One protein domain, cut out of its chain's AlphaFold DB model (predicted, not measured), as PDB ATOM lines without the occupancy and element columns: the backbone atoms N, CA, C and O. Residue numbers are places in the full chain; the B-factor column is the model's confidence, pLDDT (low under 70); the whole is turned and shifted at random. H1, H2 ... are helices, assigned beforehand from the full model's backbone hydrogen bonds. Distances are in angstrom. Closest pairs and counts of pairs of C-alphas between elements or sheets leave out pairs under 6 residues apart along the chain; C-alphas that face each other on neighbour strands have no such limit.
ATOM      1  N   ASP A   2     222.633 253.754 162.292       63.81
ATOM      2  CA  ASP A   2     223.241 253.237 161.045       63.81
ATOM      3  C   ASP A   2     224.729 253.549 160.852       63.81
ATOM      4  O   ASP A   2     225.444 252.769 160.226       63.81
ATOM      5  N   VAL A   3     225.224 254.642 161.443       66.06
ATOM      6  CA  VAL A   3     226.630 255.068 161.303       66.06
ATOM      7  C   VAL A   3     227.600 254.001 161.815       66.06
ATOM      8  O   VAL A   3     228.626 253.762 161.188       66.06
ATOM      9  N   PHE A   4     227.258 253.318 162.914       68.69
ATOM     10  CA  PHE A   4     228.104 252.269 163.482       68.69
ATOM     11  C   PHE A   4     228.197 251.094 162.502       68.69
ATOM     12  O   PHE A   4     229.270 250.816 161.989       68.69
ATOM     13  N   LYS A   5     227.070 250.482 162.116       72.19
ATOM     14  CA  LYS A   5     227.058 249.349 161.169       72.19
ATOM     15  C   LYS A   5     227.655 249.692 159.796       72.19
ATOM     16  O   LYS A   5     228.286 248.836 159.181       72.19
ATOM     17  N   ALA A   6     227.488 250.925 159.316       74.38
ATOM     18  CA  ALA A   6     228.076 251.379 158.056       74.38
ATOM     19  C   ALA A   6     229.611 251.468 158.114       74.38
ATOM     20  O   ALA A   6     230.279 251.184 157.119       74.38
ATOM     21  N   MET A   7     230.168 251.810 159.279       72.19
ATOM     22  CA  MET A   7     231.608 251.944 159.503       72.19
ATOM     23  C   MET A   7     232.357 250.602 159.412       72.19
ATOM     24  O   MET A   7     233.537 250.587 159.055       72.19
ATOM     25  N   TRP A   8     231.659 249.491 159.683       72.00
ATOM     26  CA  TRP A   8     232.246 248.163 159.898       72.00
ATOM     27  C   TRP A   8     232.191 247.213 158.702       72.00
ATOM     28  O   TRP A   8     232.673 246.090 158.809       72.00
ATOM     29  N   ARG A   9     231.623 247.615 157.556       73.69
ATOM     30  CA  ARG A   9     231.641 246.753 156.364       73.69
ATOM     31  C   ARG A   9     233.062 246.714 155.785       73.69
ATOM     32  O   ARG A   9     233.527 247.762 155.324       73.69
ATOM     33  N   PRO A  10     233.749 245.555 155.774       66.56
ATOM     34  CA  PRO A  10     235.095 245.467 155.230       66.56
ATOM     35  C   PRO A  10     235.062 245.817 153.740       66.56
ATOM     36  O   PRO A  10     234.326 245.221 152.954       66.56
ATOM     37  N   ARG A  11     235.843 246.826 153.353       70.94
ATOM     38  CA  ARG A  11     236.085 247.188 151.954       70.94
ATOM     39  C   ARG A  11     237.579 247.010 151.690       70.94
ATOM     40  O   ARG A  11     238.358 247.899 152.007       70.94
ATOM     41  N   GLY A  12     237.968 245.862 151.135       78.62
ATOM     42  CA  GLY A  12     239.355 245.569 150.751       78.62
ATOM     43  C   GLY A  12     240.189 244.862 151.824       78.62
ATOM     44  O   GLY A  12     239.649 244.258 152.750       78.62
ATOM     45  N   ASN A  13     241.517 244.911 151.659       82.62
ATOM     46  CA  ASN A  13     242.476 244.283 152.568       82.62
ATOM     47  C   ASN A  13     242.346 244.883 153.974       82.62
ATOM     48  O   ASN A  13     242.511 246.088 154.165       82.62
ATOM     49  N   ILE A  14     242.042 244.031 154.952       84.12
ATOM     50  CA  ILE A  14     241.809 244.436 156.339       84.12
ATOM     51  C   ILE A  14     243.165 244.736 156.986       84.12
ATOM     52  O   ILE A  14     243.950 243.828 157.252       84.12
ATOM     53  N   SER A  15     243.445 246.017 157.228       93.50
ATOM     54  CA  SER A  15     244.576 246.453 158.048       93.50
ATOM     55  C   SER A  15     244.166 246.434 159.523       93.50
ATOM     56  O   SER A  15     243.136 247.003 159.888       93.50
ATOM     57  N   ILE A  16     244.946 245.739 160.353       95.94
ATOM     58  CA  ILE A  16     244.718 245.617 161.799       95.94
ATOM     59  C   ILE A  16     245.448 246.777 162.496       95.94
ATOM     60  O   ILE A  16     246.647 246.938 162.258       95.94
ATOM     61  N   PRO A  17     244.777 247.567 163.356       97.31
ATOM     62  CA  PRO A  17     245.405 248.700 164.023       97.31
ATOM     63  C   PRO A  17     246.481 248.244 165.010       97.31
ATOM     64  O   PRO A  17     246.333 247.256 165.744       97.31
ATOM     65  N   THR A  18     247.567 249.004 165.047       97.06
ATOM     66  CA  THR A  18     248.697 248.792 165.952       97.06
ATOM     67  C   THR A  18     248.663 249.731 167.152       97.06
ATOM     68  O   THR A  18     249.316 249.445 168.156       97.06
ATOM     69  N   TYR A  19     247.912 250.837 167.059       97.12
ATOM     70  CA  TYR A  19     247.801 251.892 168.071       97.12
ATOM     71  C   TYR A  19     249.134 252.535 168.458       97.12
ATOM     72  O   TYR A  19     249.257 253.167 169.514       97.12
ATOM     73  N   LYS A  20     250.147 252.373 167.607       95.81
ATOM     74  CA  LYS A  20     251.423 253.058 167.747       95.81
ATOM     75  C   LYS A  20     251.268 254.499 167.262       95.81
ATOM     76  O   LYS A  20     250.367 254.831 166.502       95.81
ATOM     77  N   GLN A  21     252.139 255.369 167.752       95.31
ATOM     78  CA  GLN A  21     252.266 256.750 167.286       95.31
ATOM     79  C   GLN A  21     253.639 256.904 166.620       95.31
ATOM     80  O   GLN A  21     254.535 256.092 166.862       95.31
ATOM     81  N   GLY A  22     253.820 257.946 165.813       96.69
ATOM     82  CA  GLY A  22     255.068 258.192 165.088       96.69
ATOM     83  C   GLY A  22     255.026 257.618 163.678       96.69
ATOM     84  O   GLY A  22     253.968 257.584 163.061       96.69
ATOM     85  N   ASP A  23     256.159 257.141 163.172       97.06
ATOM     86  CA  ASP A  23     256.252 256.585 161.810       97.06
ATOM     87  C   ASP A  23     255.445 255.289 161.622       97.06
ATOM     88  O   ASP A  23     255.212 254.846 160.501       97.06
ATOM     89  N   GLN A  24     255.046 254.658 162.727       96.50
ATOM     90  CA  GLN A  24     254.212 253.456 162.761       96.50
ATOM     91  C   GLN A  24     252.748 253.785 163.102       96.50
ATOM     92  O   GLN A  24     252.016 252.899 163.534       96.50
ATOM     93  N   GLU A  25     252.334 255.053 163.000       96.44
ATOM     94  CA  GLU A  25     250.945 255.453 163.230       96.44
ATOM     95  C   GLU A  25     250.013 254.819 162.191       96.44
ATOM     96  O   GLU A  25     250.311 254.770 160.997       96.44
ATOM     97  N   ASP A  26     248.869 254.322 162.663       97.19
ATOM     98  CA  ASP A  26     247.827 253.787 161.793       97.19
ATOM     99  C   ASP A  26     247.260 254.912 160.896       97.19
ATOM    100  O   ASP A  26     247.199 256.076 161.296       97.19
ATOM    101  N   GLY A  27     246.791 254.588 159.687       96.75
ATOM    102  CA  GLY A  27     246.128 255.586 158.833       96.75
ATOM    103  C   GLY A  27     244.928 256.237 159.542       96.75
ATOM    104  O   GLY A  27     244.219 255.554 160.284       96.75
ATOM    105  N   ALA A  28     244.662 257.532 159.304       97.06
ATOM    106  CA  ALA A  28     243.685 258.301 160.094       97.06
ATOM    107  C   ALA A  28     242.294 257.658 160.113       97.06
ATOM    108  O   ALA A  28     241.678 257.558 161.171       97.06
ATOM    109  N   ASP A  29     241.814 257.158 158.974       96.12
ATOM    110  CA  ASP A  29     240.519 256.476 158.908       96.12
ATOM    111  C   ASP A  29     240.503 255.190 159.751       96.12
ATOM    112  O   ASP A  29     239.518 254.907 160.432       96.12
ATOM    113  N   LEU A  30     241.590 254.407 159.740       96.06
ATOM    114  CA  LEU A  30     241.700 253.200 160.564       96.06
ATOM    115  C   LEU A  30     241.732 253.562 162.050       96.06
ATOM    116  O   LEU A  30     241.023 252.934 162.832       96.06
ATOM    117  N   GLN A  31     242.495 254.594 162.417       97.25
ATOM    118  CA  GLN A  31     242.613 255.100 163.782       97.25
ATOM    119  C   GLN A  31     241.274 255.637 164.309       97.25
ATOM    120  O   GLN A  31     240.868 255.311 165.420       97.25
ATOM    121  N   VAL A  32     240.532 256.406 163.504       97.38
ATOM    122  CA  VAL A  32     239.205 256.918 163.877       97.38
ATOM    123  C   VAL A  32     238.235 255.772 164.149       97.38
ATOM    124  O   VAL A  32     237.577 255.753 165.191       97.38
ATOM    125  N   LYS A  33     238.173 254.791 163.242       96.12
ATOM    126  CA  LYS A  33     237.304 253.617 163.382       96.12
ATOM    127  C   LYS A  33     237.675 252.794 164.613       96.12
ATOM    128  O   LYS A  33     236.818 252.519 165.452       96.12
ATOM    129  N   SER A  34     238.949 252.436 164.745       97.06
ATOM    130  CA  SER A  34     239.427 251.580 165.827       97.06
ATOM    131  C   SER A  34     239.263 252.246 167.194       97.06
ATOM    132  O   SER A  34     238.711 251.636 168.108       97.06
ATOM    133  N   LEU A  35     239.624 253.525 167.338       97.69
ATOM    134  CA  LEU A  35     239.470 254.250 168.600       97.69
ATOM    135  C   LEU A  35     238.002 254.475 168.961       97.69
ATOM    136  O   LEU A  35     237.643 254.354 170.131       97.69
ATOM    137  N   PHE A  36     237.130 254.751 167.988       96.38
ATOM    138  CA  PHE A  36     235.698 254.874 168.264       96.38
ATOM    139  C   PHE A  36     235.094 253.553 168.759       96.38
ATOM    140  O   PHE A  36     234.294 253.551 169.700       96.38
ATOM    141  N   TYR A  37     235.515 252.423 168.181       96.00
ATOM    142  CA  TYR A  37     235.163 251.098 168.689       96.00
ATOM    143  C   TYR A  37     235.672 250.893 170.123       96.00
ATOM    144  O   TYR A  37     234.874 250.605 171.017       96.00
ATOM    145  N   MET A  38     236.969 251.121 170.365       96.75
ATOM    146  CA  MET A  38     237.599 250.933 171.677       96.75
ATOM    147  C   MET A  38     236.970 251.796 172.766       96.75
ATOM    148  O   MET A  38     236.790 251.336 173.894       96.75
ATOM    149  N   PHE A  39     236.571 253.023 172.429       95.56
ATOM    150  CA  PHE A  39     235.871 253.909 173.349       95.56
ATOM    151  C   PHE A  39     234.608 253.268 173.928       95.56
ATOM    152  O   PHE A  39     234.424 253.262 175.149       95.56
ATOM    153  N   ARG A  40     233.751 252.721 173.052       94.06
ATOM    154  CA  ARG A  40     232.510 252.047 173.457       94.06
ATOM    155  C   ARG A  40     232.824 250.733 174.160       94.06
ATOM    156  O   ARG A  40     232.300 250.491 175.242       94.06
ATOM    157  N   ARG A  41     233.706 249.925 173.564       94.06
ATOM    158  CA  ARG A  41     234.020 248.567 174.019       94.06
ATOM    159  C   ARG A  41     234.606 248.525 175.433       94.06
ATOM    160  O   ARG A  41     234.253 247.635 176.196       94.06
ATOM    161  N   LEU A  42     235.459 249.491 175.780       93.19
ATOM    162  CA  LEU A  42     236.155 249.572 177.074       93.19
ATOM    163  C   LEU A  42     235.574 250.620 178.034       93.19
ATOM    164  O   LEU A  42     236.193 250.927 179.057       93.19
ATOM    165  N   ARG A  43     234.428 251.228 177.687       92.81
ATOM    166  CA  ARG A  43     233.768 252.298 178.459       92.81
ATOM    167  C   ARG A  43     234.739 253.376 178.939       92.81
ATOM    168  O   ARG A  43     234.724 253.764 180.109       92.81
ATOM    169  N   ILE A  44     235.584 253.874 178.037       94.00
ATOM    170  CA  ILE A  44     236.709 254.755 178.389       94.00
ATOM    171  C   ILE A  44     236.265 255.951 179.249       94.00
ATOM    172  O   ILE A  44     236.933 256.277 180.227       94.00
ATOM    173  N   ALA A  45     235.110 256.558 178.963       93.62
ATOM    174  CA  ALA A  45     234.585 257.676 179.752       93.62
ATOM    175  C   ALA A  45     234.325 257.341 181.234       93.62
ATOM    176  O   ALA A  45     234.599 258.166 182.108       93.62
ATOM    177  N   ASN A  46     233.870 256.122 181.529       90.44
ATOM    178  CA  ASN A  46     233.533 255.662 182.882       90.44
ATOM    179  C   ASN A  46     234.700 254.957 183.582       90.44
ATOM    180  O   ASN A  46     234.590 254.556 184.741       90.44
ATOM    181  N   ASN A  47     235.827 254.802 182.890       84.19
ATOM    182  CA  ASN A  47     236.950 254.034 183.387       84.19
ATOM    183  C   ASN A  47     237.598 254.728 184.595       84.19
ATOM    184  O   ASN A  47     238.234 255.773 184.463       84.19
ATOM    185  N   THR A  48     237.441 254.129 185.774       77.38
ATOM    186  CA  THR A  48     238.128 254.541 187.005       77.38
ATOM    187  C   THR A  48     239.249 253.546 187.274       77.38
ATOM    188  O   THR A  48     239.198 252.767 188.223       77.38
ATOM    189  N   TYR A  49     240.221 253.488 186.362       73.25
ATOM    190  CA  TYR A  49     241.297 252.508 186.428       73.25
ATOM    191  C   TYR A  49     242.042 252.607 187.765       73.25
ATOM    192  O   TYR A  49     242.609 253.648 188.106       73.25
ATOM    193  N   MET A  50     242.063 251.500 188.502       68.62
ATOM    194  CA  MET A  50     242.931 251.306 189.657       68.62
ATOM    195  C   MET A  50     244.166 250.512 189.199       68.62
ATOM    196  O   MET A  50     243.991 249.455 188.583       68.62
ATOM    197  N   PRO A  51     245.399 250.964 189.505       68.94
ATOM    198  CA  PRO A  51     246.619 250.220 189.190       68.94
ATOM    199  C   PRO A  51     246.528 248.751 189.624       68.94
ATOM    200  O   PRO A  51     246.137 248.467 190.755       68.94
ATOM    201  N   GLY A  52     246.865 247.831 188.716       69.56
ATOM    202  CA  GLY A  52     246.783 246.380 188.941       69.56
ATOM    203  C   GLY A  52     245.432 245.740 188.598       69.56
ATOM    204  O   GLY A  52     245.292 244.523 188.699       69.56
ATOM    205  N   SER A  53     244.443 246.523 188.161       73.62
ATOM    206  CA  SER A  53     243.179 245.982 187.645       73.62
ATOM    207  C   SER A  53     243.324 245.586 186.174       73.62
ATOM    208  O   SER A  53     244.071 246.212 185.424       73.62
ATOM    209  N   SER A  54     242.593 244.563 185.735       77.56
ATOM    210  CA  SER A  54     242.491 244.227 184.311       77.56
ATOM    211  C   SER A  54     241.391 245.058 183.650       77.56
ATOM    212  O   SER A  54     240.305 245.194 184.213       77.56
ATOM    213  N   LEU A  55     241.635 245.563 182.434       78.56
ATOM    214  CA  LEU A  55     240.599 246.229 181.627       78.56
ATOM    215  C   LEU A  55     239.456 245.282 181.234       78.56
ATOM    216  O   LEU A  55     238.358 245.755 180.960       78.56
ATOM    217  N   LYS A  56     239.664 243.961 181.326       74.69
ATOM    218  CA  LYS A  56     238.646 242.934 181.056       74.69
ATOM    219  C   LYS A  56     237.376 243.088 181.892       74.69
ATOM    220  O   LYS A  56     236.314 242.673 181.452       74.69
ATOM    221  N   GLN A  57     237.463 243.701 183.074       72.25
ATOM    222  CA  GLN A  57     236.289 243.969 183.917       72.25
ATOM    223  C   GLN A  57     235.391 245.090 183.370       72.25
ATOM    224  O   GLN A  57     234.276 245.266 183.847       72.25
ATOM    225  N   LEU A  58     235.874 245.859 182.391       73.88
ATOM    226  CA  LEU A  58     235.183 247.011 181.806       73.88
ATOM    227  C   LEU A  58     234.612 246.716 180.415       73.88
ATOM    228  O   LEU A  58     234.051 247.601 179.771       73.88
ATOM    229  N   VAL A  59     234.794 245.481 179.953       80.81
ATOM    230  CA  VAL A  59     234.373 244.996 178.648       80.81
ATOM    231  C   VAL A  59     232.873 244.718 178.703       80.81
ATOM    232  O   VAL A  59     232.445 243.684 179.210       80.81
ATOM    233  N   GLU A  60     232.064 245.647 178.194       76.31
ATOM    234  CA  GLU A  60     230.605 245.499 178.164       76.31
ATOM    235  C   GLU A  60     230.081 245.097 176.783       76.31
ATOM    236  O   GLU A  60     230.678 245.465 175.757       76.31
ATOM    237  N   PRO A  61     228.973 244.336 176.737       80.38
ATOM    238  CA  PRO A  61     228.287 244.057 175.489       80.38
ATOM    239  C   PRO A  61     227.799 245.371 174.873       80.38
ATOM    240  O   PRO A  61     227.259 246.241 175.557       80.38
ATOM    241  N   ILE A  62     227.986 245.517 173.564       85.31
ATOM    242  CA  ILE A  62     227.369 246.603 172.804       85.31
ATOM    243  C   ILE A  62     225.977 246.095 172.415       85.31
ATOM    244  O   ILE A  62     225.919 245.166 171.611       85.31
ATOM    245  N   PRO A  63     224.870 246.669 172.934       84.19
ATOM    246  CA  PRO A  63     223.529 246.084 172.792       84.19
ATOM    247  C   PRO A  63     223.082 245.834 171.346       84.19
ATOM    248  O   PRO A  63     222.170 245.054 171.098       84.19
ATOM    249  N   GLU A  64     223.702 246.517 170.382       86.38
ATOM    250  CA  GLU A  64     223.359 246.430 168.964       86.38
ATOM    251  C   GLU A  64     224.092 245.318 168.189       86.38
ATOM    252  O   GLU A  64     223.844 245.168 166.987       86.38
ATOM    253  N   LEU A  65     225.016 244.593 168.831       87.69
ATOM    254  CA  LEU A  65     225.871 243.582 168.209       87.69
ATOM    255  C   LEU A  65     225.732 242.226 168.899       87.69
ATOM    256  O   LEU A  65     225.581 242.157 170.116       87.69
ATOM    257  N   SER A  66     225.816 241.151 168.112       92.25
ATOM    258  CA  SER A  66     225.913 239.798 168.660       92.25
ATOM    259  C   SER A  66     227.284 239.562 169.307       92.25
ATOM    260  O   SER A  66     228.261 240.242 168.982       92.25
ATOM    261  N   ASP A  67     227.381 238.571 170.195       91.75
ATOM    262  CA  ASP A  67     228.661 238.188 170.809       91.75
ATOM    263  C   ASP A  67     229.689 237.727 169.763       91.75
ATOM    264  O   ASP A  67     230.884 237.990 169.900       91.75
ATOM    265  N   GLU A  68     229.227 237.086 168.685       93.06
ATOM    266  CA  GLU A  68     230.077 236.677 167.566       93.06
ATOM    267  C   GLU A  68     230.620 237.890 166.800       93.06
ATOM    268  O   GLU A  68     231.822 237.963 166.525       93.06
ATOM    269  N   ASP A  69     229.771 238.886 166.522       91.44
ATOM    270  CA  ASP A  69     230.202 240.141 165.904       91.44
ATOM    271  C   ASP A  69     231.225 240.861 166.785       91.44
ATOM    272  O   ASP A  69     232.256 241.314 166.288       91.44
ATOM    273  N   LEU A  70     230.984 240.935 168.097       92.69
ATOM    274  CA  LEU A  70     231.914 241.544 169.050       92.69
ATOM    275  C   LEU A  70     233.257 240.819 169.081       92.69
ATOM    276  O   LEU A  70     234.295 241.473 169.026       92.69
ATOM    277  N   ALA A  71     233.264 239.486 169.103       93.69
ATOM    278  CA  ALA A  71     234.498 238.708 169.057       93.69
ATOM    279  C   ALA A  71     235.276 238.937 167.749       93.69
ATOM    280  O   ALA A  71     236.510 239.000 167.754       93.69
ATOM    281  N   ASN A  72     234.570 239.091 166.628       93.12
ATOM    282  CA  ASN A  72     235.177 239.414 165.341       93.12
ATOM    283  C   ASN A  72     235.740 240.842 165.318       93.12
ATOM    284  O   ASN A  72     236.860 241.044 164.845       93.12
ATOM    285  N   LEU A  73     235.023 241.820 165.880       93.62
ATOM    286  CA  LEU A  73     235.497 243.199 166.007       93.62
ATOM    287  C   LEU A  73     236.679 243.323 166.975       93.62
ATOM    288  O   LEU A  73     237.628 244.039 166.671       93.62
ATOM    289  N   ASP A  74     236.674 242.597 168.095       95.69
ATOM    290  CA  ASP A  74     237.780 242.568 169.059       95.69
ATOM    291  C   ASP A  74     239.073 242.057 168.406       95.69
ATOM    292  O   ASP A  74     240.154 242.586 168.670       95.69
ATOM    293  N   LYS A  75     238.969 241.073 167.502       95.31
ATOM    294  CA  LYS A  75     240.099 240.603 166.686       95.31
ATOM    295  C   LYS A  75     240.492 241.630 165.625       95.31
ATOM    296  O   LYS A  75     241.664 241.984 165.529       95.31
ATOM    297  N   MET A  76     239.526 242.124 164.850       94.88
ATOM    298  CA  MET A  76     239.760 243.053 163.738       94.88
ATOM    299  C   MET A  76     240.391 244.366 164.200       94.88
ATOM    300  O   MET A  76     241.292 244.881 163.545       94.88
ATOM    301  N   TYR A  77     239.946 244.884 165.343       96.00
ATOM    302  CA  TYR A  77     240.491 246.082 165.964       96.00
ATOM    303  C   TYR A  77     241.524 245.790 167.038       96.00
ATOM    304  O   TYR A  77     241.922 246.710 167.735       96.00
ATOM    305  N   ASN A  78     242.016 244.560 167.166       97.12
ATOM    306  CA  ASN A  78     243.131 244.248 168.055       97.12
ATOM    307  C   ASN A  78     242.928 244.779 169.491       97.12
ATOM    308  O   ASN A  78     243.752 245.533 170.015       97.12
ATOM    309  N   LEU A  79     241.813 244.399 170.126       96.12
ATOM    310  CA  LEU A  79     241.489 244.784 171.505       96.12
ATOM    311  C   LEU A  79     242.652 244.479 172.457       96.12
ATOM    312  O   LEU A  79     243.036 245.333 173.249       96.12
ATOM    313  N   ALA A  80     243.260 243.299 172.325       95.56
ATOM    314  CA  ALA A  80     244.398 242.892 173.145       95.56
ATOM    315  C   ALA A  80     245.608 243.831 172.981       95.56
ATOM    316  O   ALA A  80     246.225 244.225 173.971       95.56
ATOM    317  N   GLY A  81     245.931 244.238 171.748       95.88
ATOM    318  CA  GLY A  81     246.988 245.216 171.490       95.88
ATOM    319  C   GLY A  81     246.666 246.589 172.076       95.88
ATOM    320  O   GLY A  81     247.542 247.235 172.648       95.88
ATOM    321  N   PHE A  82     245.402 247.008 172.011       96.44
ATOM    322  CA  PHE A  82     244.962 248.259 172.623       96.44
ATOM    323  C   PHE A  82     245.085 248.238 174.152       96.44
ATOM    324  O   PHE A  82     245.651 249.158 174.745       96.44
ATOM    325  N   GLU A  83     244.610 247.169 174.798       94.12
ATOM    326  CA  GLU A  83     244.773 246.963 176.240       94.12
ATOM    327  C   GLU A  83     246.252 246.982 176.629       94.12
ATOM    328  O   GLU A  83     246.625 247.626 177.610       94.12
ATOM    329  N   HIS A  84     247.109 246.337 175.833       93.12
ATOM    330  CA  HIS A  84     248.546 246.334 176.061       93.12
ATOM    331  C   HIS A  84     249.129 247.757 176.047       93.12
ATOM    332  O   HIS A  84     249.845 248.118 176.980       93.12
ATOM    333  N   VAL A  85     248.779 248.582 175.050       93.06
ATOM    334  CA  VAL A  85     249.222 249.988 174.943       93.06
ATOM    335  C   VAL A  85     248.787 250.833 176.146       93.06
ATOM    336  O   VAL A  85     249.518 251.733 176.558       93.06
ATOM    337  N   LEU A  86     247.617 250.560 176.724       91.88
ATOM    338  CA  LEU A  86     247.121 251.293 177.892       91.88
ATOM    339  C   LEU A  86     247.742 250.820 179.212       91.88
ATOM    340  O   LEU A  86     248.002 251.644 180.092       91.88
ATOM    341  N   LEU A  87     247.942 249.509 179.360       88.88
ATOM    342  CA  LEU A  87     248.308 248.873 180.627       88.88
ATOM    343  C   LEU A  87     249.811 248.711 180.837       88.88
ATOM    344  O   LEU A  87     250.241 248.667 181.985       88.88
ATOM    345  N   HIS A  88     250.612 248.641 179.777       90.00
ATOM    346  CA  HIS A  88     252.067 248.456 179.876       90.00
ATOM    347  C   HIS A  88     252.828 249.772 179.682       90.00
ATOM    348  O   HIS A  88     254.011 249.778 179.352       90.00
ATOM    349  N   ASP A  89     252.157 250.908 179.895       90.44
ATOM    350  CA  ASP A  89     252.824 252.203 179.915       90.44
ATOM    351  C   ASP A  89     253.401 252.482 181.319       90.44
ATOM    352  O   ASP A  89     252.661 252.408 182.307       90.44
ATOM    353  N   PRO A  90     254.687 252.858 181.446       90.50
ATOM    354  CA  PRO A  90     255.292 253.214 182.734       90.50
ATOM    355  C   PRO A  90     254.589 254.370 183.463       90.50
ATOM    356  O   PRO A  90     254.750 254.545 184.672       90.50
ATOM    357  N   HIS A  91     253.801 255.169 182.750       92.88
ATOM    358  CA  HIS A  91     253.056 256.301 183.286       92.88
ATOM    359  C   HIS A  91     251.640 255.922 183.738       92.88
ATOM    360  O   HIS A  91     250.896 256.794 184.185       92.88
ATOM    361  N   ARG A  92     251.263 254.632 183.715       91.81
ATOM    362  CA  ARG A  92     249.943 254.142 184.162       91.81
ATOM    363  C   ARG A  92     249.586 254.471 185.611       91.81
ATOM    364  O   ARG A  92     248.420 254.437 185.990       91.81
ATOM    365  N   VAL A  93     250.588 254.816 186.418       91.69
ATOM    366  CA  VAL A  93     250.428 255.291 187.798       91.69
ATOM    367  C   VAL A  93     249.863 256.716 187.889       91.69
ATOM    368  O   VAL A  93     249.462 257.160 188.972       91.69
ATOM    369  N   LEU A  94     249.838 257.454 186.773       94.00
ATOM    370  CA  LEU A  94     249.253 258.785 186.700       94.00
ATOM    371  C   LEU A  94     247.727 258.732 186.873       94.00
ATOM    372  O   LEU A  94     247.072 257.736 186.572       94.00
ATOM    373  N   VAL A  95     247.144 259.807 187.410       92.81
ATOM    374  CA  VAL A  95     245.687 259.856 187.628       92.81
ATOM    375  C   VAL A  95     244.953 259.765 186.291       92.81
ATOM    376  O   VAL A  95     245.417 260.339 185.310       92.81
ATOM    377  N   ASP A  96     243.833 259.039 186.254       94.12
ATOM    378  CA  ASP A  96     242.975 258.881 185.072       94.12
ATOM    379  C   ASP A  96     243.762 258.547 183.794       94.12
ATOM    380  O   ASP A  96     243.416 258.998 182.699       94.12
ATOM    381  N   TRP A  97     244.855 257.787 183.938       94.06
ATOM    382  CA  TRP A  97     245.806 257.552 182.856       94.06
ATOM    383  C   TRP A  97     245.121 256.996 181.613       94.06
ATOM    384  O   TRP A  97     245.306 257.536 180.530       94.06
ATOM    385  N   VAL A  98     244.262 255.986 181.767       94.88
ATOM    386  CA  VAL A  98     243.567 255.346 180.641       94.88
ATOM    387  C   VAL A  98     242.768 256.359 179.814       94.88
ATOM    388  O   VAL A  98     242.884 256.372 178.589       94.88
ATOM    389  N   LYS A  99     242.021 257.265 180.461       95.94
ATOM    390  CA  LYS A  99     241.242 258.300 179.759       95.94
ATOM    391  C   LYS A  99     242.152 259.250 178.993       95.94
ATOM    392  O   LYS A  99     241.875 259.599 177.849       95.94
ATOM    393  N   ASN A 100     243.241 259.674 179.621       97.31
ATOM    394  CA  ASN A 100     244.109 260.706 179.065       97.31
ATOM    395  C   ASN A 100     245.066 260.160 178.007       97.31
ATOM    396  O   ASN A 100     245.280 260.816 176.990       97.31
ATOM    397  N   ARG A 101     245.525 258.918 178.163       97.12
ATOM    398  CA  ARG A 101     246.230 258.181 177.118       97.12
ATOM    399  C   ARG A 101     245.330 257.969 175.906       97.12
ATOM    400  O   ARG A 101     245.768 258.245 174.795       97.12
ATOM    401  N   PHE A 102     244.067 257.589 176.117       97.69
ATOM    402  CA  PHE A 102     243.078 257.504 175.042       97.69
ATOM    403  C   PHE A 102     242.902 258.850 174.322       97.69
ATOM    404  O   PHE A 102     242.988 258.904 173.101       97.69
ATOM    405  N   ARG A 103     242.733 259.960 175.057       97.94
ATOM    406  CA  ARG A 103     242.609 261.309 174.468       97.94
ATOM    407  C   ARG A 103     243.816 261.720 173.633       97.94
ATOM    408  O   ARG A 103     243.638 262.377 172.616       97.94
ATOM    409  N   CYS A 104     245.024 261.321 174.017       97.88
ATOM    410  CA  CYS A 104     246.212 261.565 173.201       97.88
ATOM    411  C   CYS A 104     246.186 260.824 171.866       97.88
ATOM    412  O   CYS A 104     246.691 261.357 170.884       97.88
ATOM    413  N   LEU A 105     245.585 259.632 171.813       98.06
ATOM    414  CA  LEU A 105     245.410 258.890 170.562       98.06
ATOM    415  C   LEU A 105     244.359 259.535 169.642       98.06
ATOM    416  O   LEU A 105     244.364 259.274 168.447       98.06
ATOM    417  N   LEU A 106     243.491 260.410 170.168       98.44
ATOM    418  CA  LEU A 106     242.529 261.182 169.367       98.44
ATOM    419  C   LEU A 106     243.158 262.386 168.642       98.44
ATOM    420  O   LEU A 106     242.466 263.060 167.877       98.44
ATOM    421  N   LEU A 107     244.439 262.680 168.888       98.25
ATOM    422  CA  LEU A 107     245.189 263.709 168.169       98.25
ATOM    423  C   LEU A 107     245.784 263.104 166.894       98.25
ATOM    424  O   LEU A 107     246.867 262.530 166.938       98.25
ATOM    425  N   LEU A 108     245.091 263.239 165.768       98.31
ATOM    426  CA  LEU A 108     245.448 262.660 164.470       98.31
ATOM    427  C   LEU A 108     246.567 263.458 163.780       98.31
ATOM    428  O   LEU A 108     246.649 264.675 163.938       98.31
ATOM    429  N   SER A 109     247.406 262.799 162.980       97.94
ATOM    430  CA  SER A 109     248.448 263.464 162.169       97.94
ATOM    431  C   SER A 109     247.900 264.190 160.945       97.94
ATOM    432  O   SER A 109     248.540 265.094 160.425       97.94
ATOM    433  N   HIS A 110     246.735 263.783 160.456       97.56
ATOM    434  CA  HIS A 110     246.130 264.281 159.227       97.56
ATOM    435  C   HIS A 110     244.608 264.170 159.318       97.56
ATOM    436  O   HIS A 110     244.071 263.449 160.163       97.56
ATOM    437  N   MET A 111     243.911 264.919 158.463       97.62
ATOM    438  CA  MET A 111     242.455 264.865 158.391       97.62
ATOM    439  C   MET A 111     242.017 263.529 157.764       97.62
ATOM    440  O   MET A 111     242.510 263.196 156.681       97.62
ATOM    441  N   PRO A 112     241.110 262.767 158.401       96.94
ATOM    442  CA  PRO A 112     240.541 261.569 157.794       96.94
ATOM    443  C   PRO A 112     239.692 261.917 156.565       96.94
ATOM    444  O   PRO A 112     239.180 263.030 156.439       96.94
ATOM    445  N   GLN A 113     239.515 260.949 155.666       96.00
ATOM    446  CA  GLN A 113     238.643 261.095 154.492       96.00
ATOM    447  C   GLN A 113     237.172 260.826 154.826       96.00
ATOM    448  O   GLN A 113     236.282 261.119 154.027       96.00
ATOM    449  N   MET A 114     236.914 260.242 155.995       93.38
ATOM    450  CA  MET A 114     235.577 259.969 156.502       93.38
ATOM    451  C   MET A 114     235.082 261.046 157.469       93.38
ATOM    452  O   MET A 114     235.865 261.721 158.137       93.38
ATOM    453  N   ASP A 115     233.760 261.131 157.614       94.75
ATOM    454  CA  ASP A 115     233.143 261.963 158.640       94.75
ATOM    455  C   ASP A 115     233.550 261.496 160.043       94.75
ATOM    456  O   ASP A 115     233.465 260.310 160.388       94.75
ATOM    457  N   LEU A 116     233.962 262.453 160.873       95.31
ATOM    458  CA  LEU A 116     234.370 262.188 162.245       95.31
ATOM    459  C   LEU A 116     233.156 261.801 163.105       95.31
ATOM    460  O   LEU A 116     232.213 262.592 163.236       95.31
ATOM    461  N   PRO A 117     233.167 260.620 163.749       95.31
ATOM    462  CA  PRO A 117     232.095 260.244 164.651       95.31
ATOM    463  C   PRO A 117     232.142 261.106 165.918       95.31
ATOM    464  O   PRO A 117     233.207 261.482 166.413       95.31
ATOM    465  N   LYS A 118     230.964 261.408 166.466       95.50
ATOM    466  CA  LYS A 118     230.828 262.133 167.734       95.50
ATOM    467  C   LYS A 118     230.769 261.139 168.888       95.50
ATOM    468  O   LYS A 118     229.959 260.211 168.863       95.50
ATOM    469  N   PHE A 119     231.607 261.347 169.897       94.81
ATOM    470  CA  PHE A 119     231.537 260.589 171.142       94.81
ATOM    471  C   PHE A 119     230.308 261.020 171.962       94.81
ATOM    472  O   PHE A 119     229.929 262.192 171.909       94.81
ATOM    473  N   PRO A 120     229.670 260.095 172.701       93.12
ATOM    474  CA  PRO A 120     228.528 260.425 173.554       93.12
ATOM    475  C   PRO A 120     228.934 261.281 174.763       93.12
ATOM    476  O   PRO A 120     228.177 262.153 175.183       93.12
ATOM    477  N   ASP A 121     230.135 261.061 175.301       94.62
ATOM    478  CA  ASP A 121     230.649 261.779 176.461       94.62
ATOM    479  C   ASP A 121     231.416 263.043 176.066       94.62
ATOM    480  O   ASP A 121     232.208 263.064 175.117       94.62
ATOM    481  N   GLN A 122     231.234 264.104 176.852       92.25
ATOM    482  CA  GLN A 122     232.017 265.322 176.691       92.25
ATOM    483  C   GLN A 122     233.499 265.063 176.996       92.25
ATOM    484  O   GLN A 122     233.851 264.301 177.894       92.25
ATOM    485  N   GLY A 123     234.385 265.752 176.279       95.00
ATOM    486  CA  GLY A 123     235.828 265.656 176.511       95.00
ATOM    487  C   GLY A 123     236.529 264.531 175.749       95.00
ATOM    488  O   GLY A 123     237.690 264.238 176.030       95.00
ATOM    489  N   PHE A 124     235.843 263.911 174.792       97.75
ATOM    490  CA  PHE A 124     236.446 263.039 173.792       97.75
ATOM    491  C   PHE A 124     236.083 263.590 172.419       97.75
ATOM    492  O   PHE A 124     234.913 263.659 172.049       97.75
ATOM    493  N   ARG A 125     237.089 264.049 171.679       97.56
ATOM    494  CA  ARG A 125     236.942 264.540 170.309       97.56
ATOM    495  C   ARG A 125     238.229 264.294 169.550       97.56
ATOM    496  O   ARG A 125     239.309 264.406 170.125       97.56
ATOM    497  N   PHE A 126     238.092 263.985 168.270       98.06
ATOM    498  CA  PHE A 126     239.229 263.982 167.366       98.06
ATOM    499  C   PHE A 126     239.685 265.419 167.123       98.06
ATOM    500  O   PHE A 126     238.861 266.320 166.952       98.06
ATOM    501  N   ALA A 127     240.995 265.620 167.114       98.12
ATOM    502  CA  ALA A 127     241.621 266.858 166.677       98.12
ATOM    503  C   ALA A 127     242.796 266.511 165.769       98.12
ATOM    504  O   ALA A 127     243.397 265.449 165.914       98.12
ATOM    505  N   VAL A 128     243.115 267.394 164.829       98.38
ATOM    506  CA  VAL A 128     244.241 267.198 163.915       98.38
ATOM    507  C   VAL A 128     245.404 268.055 164.397       98.38
ATOM    508  O   VAL A 128     245.237 269.239 164.680       98.38
ATOM    509  N   LEU A 129     246.573 267.437 164.509       98.31
ATOM    510  CA  LEU A 129     247.842 268.087 164.794       98.31
ATOM    511  C   LEU A 129     248.865 267.564 163.780       98.31
ATOM    512  O   LEU A 129     249.440 266.496 164.018       98.31
ATOM    513  N   PRO A 130     249.062 268.269 162.652       98.25
ATOM    514  CA  PRO A 130     250.042 267.881 161.645       98.25
ATOM    515  C   PRO A 130     251.463 267.819 162.220       98.25
ATOM    516  O   PRO A 130     251.796 268.617 163.100       98.25
ATOM    517  N   PRO A 131     252.317 266.879 161.770       97.62
ATOM    518  CA  PRO A 131     253.694 266.781 162.256       97.62
ATOM    519  C   PRO A 131     254.526 268.030 161.935       97.62
ATOM    520  O   PRO A 131     255.389 268.394 162.725       97.62
ATOM    521  N   ASP A 132     254.228 268.695 160.821       97.12
ATOM    522  CA  ASP A 132     254.857 269.913 160.306       97.12
ATOM    523  C   ASP A 132     254.171 271.210 160.781       97.12
ATOM    524  O   ASP A 132     254.531 272.302 160.339       97.12
ATOM    525  N   ALA A 133     253.205 271.109 161.701       98.00
ATOM    526  CA  ALA A 133     252.511 272.261 162.263       98.00
ATOM    527  C   ALA A 133     253.469 273.233 162.974       98.00
ATOM    528  O   ALA A 133     254.489 272.846 163.559       98.00
ATOM    529  N   SER A 134     253.106 274.516 162.973       98.00
ATOM    530  CA  SER A 134     253.902 275.557 163.630       98.00
ATOM    531  C   SER A 134     253.936 275.377 165.154       98.00
ATOM    532  O   SER A 134     253.042 274.775 165.753       98.00
ATOM    533  N   THR A 135     254.948 275.943 165.819       97.88
ATOM    534  CA  THR A 135     255.046 275.922 167.290       97.88
ATOM    535  C   THR A 135     253.782 276.465 167.958       97.88
ATOM    536  O   THR A 135     253.295 275.865 168.916       97.88
ATOM    537  N   ASP A 136     253.214 277.552 167.432       98.31
ATOM    538  CA  ASP A 136     251.994 278.160 167.973       98.31
ATOM    539  C   ASP A 136     250.775 277.253 167.803       98.31
ATOM    540  O   ASP A 136     249.942 277.155 168.703       98.31
ATOM    541  N   GLU A 137     250.683 276.544 166.677       98.44
ATOM    542  CA  GLU A 137     249.634 275.556 166.449       98.44
ATOM    543  C   GLU A 137     249.765 274.359 167.397       98.44
ATOM    544  O   GLU A 137     248.767 273.937 167.979       98.44
ATOM    545  N   TYR A 138     250.985 273.874 167.647       98.56
ATOM    546  CA  TYR A 138     251.236 272.869 168.682       98.56
ATOM    547  C   TYR A 138     250.790 273.353 170.064       98.56
ATOM    548  O   TYR A 138     250.062 272.640 170.757       98.56
ATOM    549  N   ILE A 139     251.197 274.561 170.471       98.56
ATOM    550  CA  ILE A 139     250.803 275.131 171.766       98.56
ATOM    551  C   ILE A 139     249.281 275.228 171.840       98.56
ATOM    552  O   ILE A 139     248.691 274.744 172.804       98.56
ATOM    553  N   ARG A 140     248.628 275.802 170.827       98.56
ATOM    554  CA  ARG A 140     247.171 275.952 170.784       98.56
ATOM    555  C   ARG A 140     246.470 274.598 170.888       98.56
ATOM    556  O   ARG A 140     245.718 274.381 171.832       98.56
ATOM    557  N   THR A 141     246.777 273.655 170.001       98.50
ATOM    558  CA  THR A 141     246.108 272.347 169.957       98.50
ATOM    559  C   THR A 141     246.308 271.551 171.247       98.50
ATOM    560  O   THR A 141     245.351 270.983 171.775       98.50
ATOM    561  N   LEU A 142     247.516 271.548 171.820       98.44
ATOM    562  CA  LEU A 142     247.783 270.858 173.086       98.44
ATOM    563  C   LEU A 142     247.077 271.539 174.269       98.44
ATOM    564  O   LEU A 142     246.472 270.858 175.104       98.44
ATOM    565  N   THR A 143     247.109 272.873 174.346       98.31
ATOM    566  CA  THR A 143     246.500 273.635 175.452       98.31
ATOM    567  C   THR A 143     244.977 273.684 175.400       98.31
ATOM    568  O   THR A 143     244.358 273.793 176.456       98.31
ATOM    569  N   GLU A 144     244.370 273.540 174.223       97.88
ATOM    570  CA  GLU A 144     242.916 273.465 174.018       97.88
ATOM    571  C   GLU A 144     242.381 272.023 173.988       97.88
ATOM    572  O   GLU A 144     241.168 271.799 173.954       97.88
ATOM    573  N   SER A 145     243.266 271.022 174.025       97.88
ATOM    574  CA  SER A 145     242.871 269.616 174.086       97.88
ATOM    575  C   SER A 145     242.103 269.282 175.373       97.88
ATOM    576  O   SER A 145     242.266 269.909 176.426       97.88
ATOM    577  N   ASP A 146     241.289 268.229 175.319       97.62
ATOM    578  CA  ASP A 146     240.553 267.721 176.481       97.62
ATOM    579  C   ASP A 146     241.412 266.824 177.402       97.62
ATOM    580  O   ASP A 146     240.897 266.204 178.333       97.62
ATOM    581  N   ILE A 147     242.732 266.745 177.176       98.12
ATOM    582  CA  ILE A 147     243.653 265.957 178.007       98.12
ATOM    583  C   ILE A 147     243.626 266.496 179.447       98.12
ATOM    584  O   ILE A 147     243.919 267.659 179.699       98.12
ATOM    585  N   TYR A 148     243.295 265.638 180.404       97.38
ATOM    586  CA  TYR A 148     243.084 265.945 181.819       97.38
ATOM    587  C   TYR A 148     241.943 266.926 182.113       97.38
ATOM    588  O   TYR A 148     241.994 267.664 183.093       97.38
ATOM    589  N   ARG A 149     240.883 266.932 181.300       96.38
ATOM    590  CA  ARG A 149     239.718 267.808 181.503       96.38
ATOM    591  C   ARG A 149     239.072 267.699 182.893       96.38
ATOM    592  O   ARG A 149     238.514 268.680 183.372       96.38
ATOM    593  N   GLU A 150     239.142 266.542 183.545       95.06
ATOM    594  CA  GLU A 150     238.596 266.327 184.893       95.06
ATOM    595  C   GLU A 150     239.361 267.088 185.985       95.06
ATOM    596  O   GLU A 150     238.849 267.274 187.090       95.06
ATOM    597  N   HIS A 151     240.586 267.531 185.689       95.44
ATOM    598  CA  HIS A 151     241.471 268.185 186.643       95.44
ATOM    599  C   HIS A 151     241.701 269.629 186.202       95.44
ATOM    600  O   HIS A 151     242.388 269.862 185.206       95.44
ATOM    601  N   PRO A 152     241.159 270.622 186.926       91.62
ATOM    602  CA  PRO A 152     241.284 272.013 186.526       91.62
ATOM    603  C   PRO A 152     242.746 272.459 186.639       91.62
ATOM    604  O   PRO A 152     243.264 272.701 187.731       91.62
ATOM    605  N   LEU A 153     243.406 272.571 185.489       95.62
ATOM    606  CA  LEU A 153     244.695 273.228 185.327       95.62
ATOM    607  C   LEU A 153     244.473 274.613 184.731       95.62
ATOM    608  O   LEU A 153     243.642 274.792 183.841       95.62
ATOM    609  N   THR A 154     245.233 275.602 185.199       96.50
ATOM    610  CA  THR A 154     245.164 276.936 184.603       96.50
ATOM    611  C   THR A 154     245.726 276.893 183.174       96.50
ATOM    612  O   THR A 154     246.690 276.160 182.914       96.50
ATOM    613  N   PRO A 155     245.191 277.695 182.232       97.06
ATOM    614  CA  PRO A 155     245.726 277.770 180.871       97.06
ATOM    615  C   PRO A 155     247.223 278.113 180.830       97.06
ATOM    616  O   PRO A 155     247.950 277.620 179.974       97.06
ATOM    617  N   ALA A 156     247.699 278.906 181.797       97.88
ATOM    618  CA  ALA A 156     249.110 279.246 181.949       97.88
ATOM    619  C   ALA A 156     249.989 278.016 182.239       97.88
ATOM    620  O   ALA A 156     251.050 277.875 181.636       97.88
ATOM    621  N   VAL A 157     249.542 277.100 183.109       97.94
ATOM    622  CA  VAL A 157     250.273 275.852 183.389       97.94
ATOM    623  C   VAL A 157     250.305 274.967 182.146       97.94
ATOM    624  O   VAL A 157     251.376 274.503 181.768       97.94
ATOM    625  N   ARG A 158     249.167 274.792 181.460       98.44
ATOM    626  CA  ARG A 158     249.112 274.021 180.205       98.44
ATOM    627  C   ARG A 158     250.075 274.579 179.154       98.44
ATOM    628  O   ARG A 158     250.849 273.820 178.577       98.44
ATOM    629  N   ARG A 159     250.064 275.901 178.938       98.50
ATOM    630  CA  ARG A 159     250.967 276.574 177.992       98.50
ATOM    631  C   ARG A 159     252.433 276.388 178.386       98.50
ATOM    632  O   ARG A 159     253.223 275.995 177.539       98.50
ATOM    633  N   SER A 160     252.769 276.584 179.660       98.50
ATOM    634  CA  SER A 160     254.132 276.392 180.171       98.50
ATOM    635  C   SER A 160     254.641 274.963 179.944       98.50
ATOM    636  O   SER A 160     255.752 274.772 179.447       98.50
ATOM    637  N   VAL A 161     253.809 273.946 180.212       98.56
ATOM    638  CA  VAL A 161     254.158 272.544 179.931       98.56
ATOM    639  C   VAL A 161     254.366 272.333 178.428       98.56
ATOM    640  O   VAL A 161     255.407 271.800 178.047       98.56
ATOM    641  N   ALA A 162     253.449 272.799 177.573       98.50
ATOM    642  CA  ALA A 162     253.581 272.677 176.119       98.50
ATOM    643  C   ALA A 162     254.876 273.326 175.599       98.50
ATOM    644  O   ALA A 162     255.660 272.670 174.917       98.50
ATOM    645  N   GLU A 163     255.155 274.574 175.978       98.50
ATOM    646  CA  GLU A 163     256.384 275.284 175.605       98.50
ATOM    647  C   GLU A 163     257.642 274.556 176.088       98.50
ATOM    648  O   GLU A 163     258.619 274.447 175.345       98.50
ATOM    649  N   SER A 164     257.630 274.036 177.320       98.38
ATOM    650  CA  SER A 164     258.773 273.314 177.885       98.38
ATOM    651  C   SER A 164     259.099 272.036 177.114       98.38
ATOM    652  O   SER A 164     260.273 271.716 176.941       98.38
ATOM    653  N   VAL A 165     258.078 271.330 176.619       98.31
ATOM    654  CA  VAL A 165     258.249 270.136 175.788       98.31
ATOM    655  C   VAL A 165     258.741 270.545 174.406       98.31
ATOM    656  O   VAL A 165     259.748 270.028 173.936       98.31
ATOM    657  N   LEU A 166     258.105 271.534 173.776       97.75
ATOM    658  CA  LEU A 166     258.457 271.988 172.428       97.75
ATOM    659  C   LEU A 166     259.900 272.501 172.328       97.75
ATOM    660  O   LEU A 166     260.539 272.273 171.309       97.75
ATOM    661  N   LYS A 167     260.436 273.125 173.385       97.69
ATOM    662  CA  LYS A 167     261.843 273.564 173.455       97.69
ATOM    663  C   LYS A 167     262.860 272.418 173.387       97.69
ATOM    664  O   LYS A 167     264.007 272.665 173.036       97.69
ATOM    665  N   LYS A 168     262.470 271.187 173.733       97.81
ATOM    666  CA  LYS A 168     263.347 270.004 173.648       97.81
ATOM    667  C   LYS A 168     263.366 269.383 172.252       97.81
ATOM    668  O   LYS A 168     264.275 268.620 171.938       97.81
ATOM    669  N   HIS A 169     262.366 269.696 171.429       96.94
ATOM    670  CA  HIS A 169     262.123 269.055 170.140       96.94
ATOM    671  C   HIS A 169     262.359 270.044 168.997       96.94
ATOM    672  O   HIS A 169     261.498 270.856 168.657       96.94
ATOM    673  N   ASN A 170     263.545 269.956 168.390       93.00
ATOM    674  CA  ASN A 170     263.949 270.822 167.274       93.00
ATOM    675  C   ASN A 170     263.404 270.351 165.916       93.00
ATOM    676  O   ASN A 170     263.325 271.142 164.980       93.00
ATOM    677  N   LYS A 171     263.055 269.064 165.794       94.00
ATOM    678  CA  LYS A 171     262.510 268.468 164.568       94.00
ATOM    679  C   LYS A 171     260.997 268.298 164.675       94.00
ATOM    680  O   LYS A 171     260.445 268.153 165.762       94.00
ATOM    681  N   ARG A 172     260.341 268.356 163.518       93.31
ATOM    682  CA  ARG A 172     258.884 268.331 163.345       93.31
ATOM    683  C   ARG A 172     258.500 267.219 162.370       93.31
ATOM    684  O   ARG A 172     257.978 267.461 161.292       93.31
ATOM    685  N   ASP A 173     258.878 265.996 162.731       96.38
ATOM    686  CA  ASP A 173     258.481 264.770 162.036       96.38
ATOM    687  C   ASP A 173     257.430 263.993 162.851       96.38
ATOM    688  O   ASP A 173     257.042 264.396 163.954       96.38
ATOM    689  N   LEU A 174     256.930 262.882 162.300       94.81
ATOM    690  CA  LEU A 174     255.897 262.069 162.948       94.81
ATOM    691  C   LEU A 174     256.358 261.532 164.310       94.81
ATOM    692  O   LEU A 174     255.597 261.598 165.281       94.81
ATOM    693  N   ASN A 175     257.597 261.049 164.415       97.12
ATOM    694  CA  ASN A 175     258.158 260.566 165.678       97.12
ATOM    695  C   ASN A 175     258.262 261.679 166.726       97.12
ATOM    696  O   ASN A 175     257.838 261.492 167.867       97.12
ATOM    697  N   SER A 176     258.764 262.849 166.334       97.38
ATOM    698  CA  SER A 176     258.881 264.020 167.206       97.38
ATOM    699  C   SER A 176     257.498 264.469 167.674       97.38
ATOM    700  O   SER A 176     257.300 264.723 168.859       97.38
ATOM    701  N   ARG A 177     256.491 264.480 166.787       97.88
ATOM    702  CA  ARG A 177     255.091 264.748 167.156       97.88
ATOM    703  C   ARG A 177     254.599 263.780 168.233       97.88
ATOM    704  O   ARG A 177     254.023 264.226 169.225       97.88
ATOM    705  N   ALA A 178     254.813 262.480 168.045       97.75
ATOM    706  CA  ALA A 178     254.397 261.464 169.007       97.75
ATOM    707  C   ALA A 178     255.065 261.670 170.376       97.75
ATOM    708  O   ALA A 178     254.380 261.658 171.401       97.75
ATOM    709  N   GLN A 179     256.373 261.943 170.386       98.00
ATOM    710  CA  GLN A 179     257.134 262.237 171.602       98.00
ATOM    711  C   GLN A 179     256.641 263.511 172.295       98.00
ATOM    712  O   GLN A 179     256.427 263.497 173.504       98.00
ATOM    713  N   ILE A 180     256.375 264.584 171.544       98.44
ATOM    714  CA  ILE A 180     255.822 265.835 172.079       98.44
ATOM    715  C   ILE A 180     254.470 265.588 172.758       98.44
ATOM    716  O   ILE A 180     254.262 266.031 173.887       98.44
ATOM    717  N   ILE A 181     253.547 264.879 172.097       98.38
ATOM    718  CA  ILE A 181     252.222 264.572 172.661       98.38
ATOM    719  C   ILE A 181     252.369 263.741 173.944       98.38
ATOM    720  O   ILE A 181     251.694 264.017 174.939       98.38
ATOM    721  N   GLN A 182     253.258 262.745 173.938       97.50
ATOM    722  CA  GLN A 182     253.498 261.873 175.086       97.50
ATOM    723  C   GLN A 182     254.134 262.622 176.267       97.50
ATOM    724  O   GLN A 182     253.670 262.485 177.399       97.50
ATOM    725  N   GLU A 183     255.157 263.443 176.023       98.06
ATOM    726  CA  GLU A 183     255.786 264.270 177.057       98.06
ATOM    727  C   GLU A 183     254.821 265.319 177.613       98.06
ATOM    728  O   GLU A 183     254.821 265.573 178.817       98.06
ATOM    729  N   TYR A 184     253.969 265.903 176.766       98.62
ATOM    730  CA  TYR A 184     252.932 266.832 177.206       98.62
ATOM    731  C   TYR A 184     251.916 266.145 178.126       98.62
ATOM    732  O   TYR A 184     251.635 266.646 179.216       98.62
ATOM    733  N   LEU A 185     251.414 264.970 177.726       98.12
ATOM    734  CA  LEU A 185     250.526 264.144 178.545       98.12
ATOM    735  C   LEU A 185     251.149 263.853 179.914       98.12
ATOM    736  O   LEU A 185     250.520 264.090 180.945       98.12
ATOM    737  N   TRP A 186     252.395 263.377 179.931       96.94
ATOM    738  CA  TRP A 186     253.111 263.102 181.172       96.94
ATOM    739  C   TRP A 186     253.262 264.373 182.023       96.94
ATOM    740  O   TRP A 186     252.898 264.368 183.202       96.94
ATOM    741  N   GLY A 187     253.733 265.475 181.436       97.94
ATOM    742  CA  GLY A 187     253.931 266.743 182.139       97.94
ATOM    743  C   GLY A 187     252.662 267.236 182.838       97.94
ATOM    744  O   GLY A 187     252.706 267.581 184.022       97.94
ATOM    745  N   LEU A 188     251.511 267.186 182.157       98.25
ATOM    746  CA  LEU A 188     250.223 267.525 182.772       98.25
ATOM    747  C   LEU A 188     249.865 266.579 183.923       98.25
ATOM    748  O   LEU A 188     249.449 267.035 184.990       98.25
ATOM    749  N   GLY A 189     250.043 265.270 183.730       97.06
ATOM    750  CA  GLY A 189     249.740 264.276 184.756       97.06
ATOM    751  C   GLY A 189     250.573 264.458 186.025       97.06
ATOM    752  O   GLY A 189     250.036 264.332 187.130       97.06
ATOM    753  N   VAL A 190     251.851 264.825 185.886       97.44
ATOM    754  CA  VAL A 190     252.722 265.172 187.020       97.44
ATOM    755  C   VAL A 190     252.205 266.405 187.744       97.44
ATOM    756  O   VAL A 190     252.003 266.336 188.954       97.44
ATOM    757  N   GLU A 191     251.943 267.508 187.039       98.00
ATOM    758  CA  GLU A 191     251.473 268.747 187.678       98.00
ATOM    759  C   GLU A 191     250.159 268.533 188.449       98.00
ATOM    760  O   GLU A 191     249.995 269.026 189.567       98.00
ATOM    761  N   ILE A 192     249.252 267.703 187.925       97.19
ATOM    762  CA  ILE A 192     248.008 267.343 188.617       97.19
ATOM    763  C   ILE A 192     248.283 266.528 189.877       97.19
ATOM    764  O   ILE A 192     247.723 266.822 190.937       97.19
ATOM    765  N   GLN A 193     249.128 265.498 189.798       96.06
ATOM    766  CA  GLN A 193     249.451 264.690 190.974       96.06
ATOM    767  C   GLN A 193     250.155 265.507 192.054       96.06
ATOM    768  O   GLN A 193     249.818 265.377 193.232       96.06
ATOM    769  N   VAL A 194     251.069 266.390 191.654       96.88
ATOM    770  CA  VAL A 194     251.754 267.322 192.549       96.88
ATOM    771  C   VAL A 194     250.742 268.233 193.228       96.88
ATOM    772  O   VAL A 194     250.748 268.326 194.453       96.88
ATOM    773  N   ALA A 195     249.828 268.844 192.472       96.12
ATOM    774  CA  ALA A 195     248.792 269.707 193.029       96.12
ATOM    775  C   ALA A 195     247.876 268.958 194.015       96.12
ATOM    776  O   ALA A 195     247.528 269.499 195.068       96.12
ATOM    777  N   ARG A 196     247.502 267.707 193.713       95.38
ATOM    778  CA  ARG A 196     246.681 266.864 194.601       95.38
ATOM    779  C   ARG A 196     247.411 266.520 195.894       95.38
ATOM    780  O   ARG A 196     246.841 266.694 196.972       95.38
ATOM    781  N   LEU A 197     248.657 266.059 195.793       95.81
ATOM    782  CA  LEU A 197     249.467 265.692 196.950       95.81
ATOM    783  C   LEU A 197     249.777 266.919 197.812       95.81
ATOM    784  O   LEU A 197     249.590 266.869 199.021       95.81
ATOM    785  N   TYR A 198     250.135 268.043 197.192       96.12
ATOM    786  CA  TYR A 198     250.359 269.314 197.876       96.12
ATOM    787  C   TYR A 198     249.134 269.757 198.691       96.12
ATOM    788  O   TYR A 198     249.253 270.033 199.885       96.12
ATOM    789  N   LYS A 199     247.937 269.757 198.083       94.88
ATOM    790  CA  LYS A 199     246.679 270.082 198.781       94.88
ATOM    791  C   LYS A 199     246.406 269.132 199.951       94.88
ATOM    792  O   LYS A 199     245.991 269.585 201.017       94.88
ATOM    793  N   ALA A 200     246.648 267.833 199.769       94.69
ATOM    794  CA  ALA A 200     246.484 266.841 200.830       94.69
ATOM    795  C   ALA A 200     247.470 267.067 201.989       94.69
ATOM    796  O   ALA A 200     247.062 267.033 203.148       94.69
ATOM    797  N   SER A 201     248.735 267.365 201.686       95.62
ATOM    798  CA  SER A 201     249.770 267.658 202.681       95.62
ATOM    799  C   SER A 201     249.478 268.933 203.472       95.62
ATOM    800  O   SER A 201     249.615 268.923 204.691       95.62
ATOM    801  N   LEU A 202     249.007 270.004 202.820       94.19
ATOM    802  CA  LEU A 202     248.574 271.219 203.524       94.19
ATOM    803  C   LEU A 202     247.424 270.929 204.495       94.19
ATOM    804  O   LEU A 202     247.481 271.338 205.654       94.19
ATOM    805  N   LYS A 203     246.415 270.170 204.044       94.00
ATOM    806  CA  LYS A 203     245.282 269.767 204.887       94.00
ATOM    807  C   LYS A 203     245.742 268.930 206.087       94.00
ATOM    808  O   LYS A 203     245.271 269.163 207.195       94.00
ATOM    809  N   ALA A 204     246.669 267.995 205.882       94.00
ATOM    810  CA  ALA A 204     247.237 267.169 206.950       94.00
ATOM    811  C   ALA A 204     248.070 267.983 207.955       94.00
ATOM    812  O   ALA A 204     248.057 267.680 209.145       94.00
ATOM    813  N   ALA A 205     248.744 269.039 207.495       92.94
ATOM    814  CA  ALA A 205     249.488 269.970 208.341       92.94
ATOM    815  C   ALA A 205     248.592 270.991 209.074       92.94
ATOM    816  O   ALA A 205     249.103 271.846 209.791       92.94
ATOM    817  N   GLY A 206     247.266 270.947 208.885       92.31
ATOM    818  CA  GLY A 206     246.340 271.930 209.459       92.31
ATOM    819  C   GLY A 206     246.440 273.322 208.826       92.31
ATOM    820  O   GLY A 206     245.888 274.278 209.363       92.31
ATOM    821  N   ILE A 207     247.122 273.452 207.683       89.62
ATOM    822  CA  ILE A 207     247.264 274.710 206.953       89.62
ATOM    823  C   ILE A 207     246.041 274.849 206.047       89.62
ATOM    824  O   ILE A 207     245.937 274.180 205.014       89.62
TER     825      ILE A 207
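AT A GLANCE: This is residues 2 to 207 of the 365 residues of an uncharacterized protein of Wickerhamiella sorbophila (UniProt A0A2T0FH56). One long helix, H9, has the helical hairpin of H7 and H8 packed on one side of its earlier part and H6 on another, while residues 200 to 206 stick out free at its far end. Beyond H6, in the middle of the domain, H2 and H5 lead to a looser side with H4, the short helices H1 and H3, and long loops. The 206 printed residues hold nine named helices, H1 to H9 in chain order, and no named strand: all helix. The whole is compact, with a radius of gyration of the C-alphas of 17.9 A and spans of 58 by 40 by 27 A.

IN THESE COORDINATES: H9, residues 174 to 204, is 45.1 A long and ends at C-alpha 204 (247.237, 267.169, 206.950). H8 is residues 155 to 166, 16.3 A; H7 135 to 144, 14.1 A; H6 97 to 105, 12.4 A; H5 79 to 87, 12.1 A; H4 67 to 76, 14.0 A; H3 55 to 58, 5.5 A; H2 28 to 41, 19.5 A. H1, residues 2 to 7, 8.6 A, begins at C-alpha 2 (223.241, 253.237, 161.045).

HOW THE PARTS SIT: H9 touches H8 with residues 180 to 188 alone, closest at C-alphas 162 and 184, 6.0 A, at a steep tilt of 43 degrees, opposite ways, a hairpin. H7 and H8, also a hairpin, touch at C-alphas 143 and 158, 5.4 A. H9 touches H6 with residues 181 to 185 alone, closest at C-alphas 104 and 181, 6.7 A, at a shallow tilt of 28 degrees. H5 and H6 only just touch, with 3 pairs of C-alphas within 8 A, the closest being 86 and 98, 6.1 A. H2 is close to but not clearly touching H6, H5 and H1, with closest C-alphas 7.8, 7.3 and 7.1 A apart; H2 and H4 are near each other. H3 is close to but not clearly touching H5, at C-alphas 55 and 83, 6.9 A. Every O i to N i+4 pair is within hydrogen-bond range in H1, H2 and H4 to H9; H3 is too short for one.

THE WHOLE: The C-alphas of Gly 12 and Gly 206, the two farthest apart, are 64.7 A apart. The printed part has no cut. The links H1 to H2, H2 to H3 and H6 to H7 are long; in the last, residues 107 to 108 pair with 127 to 128, parallel. The pLDDT is under 70 at residues 2 to 4, 10 and 50 to 52.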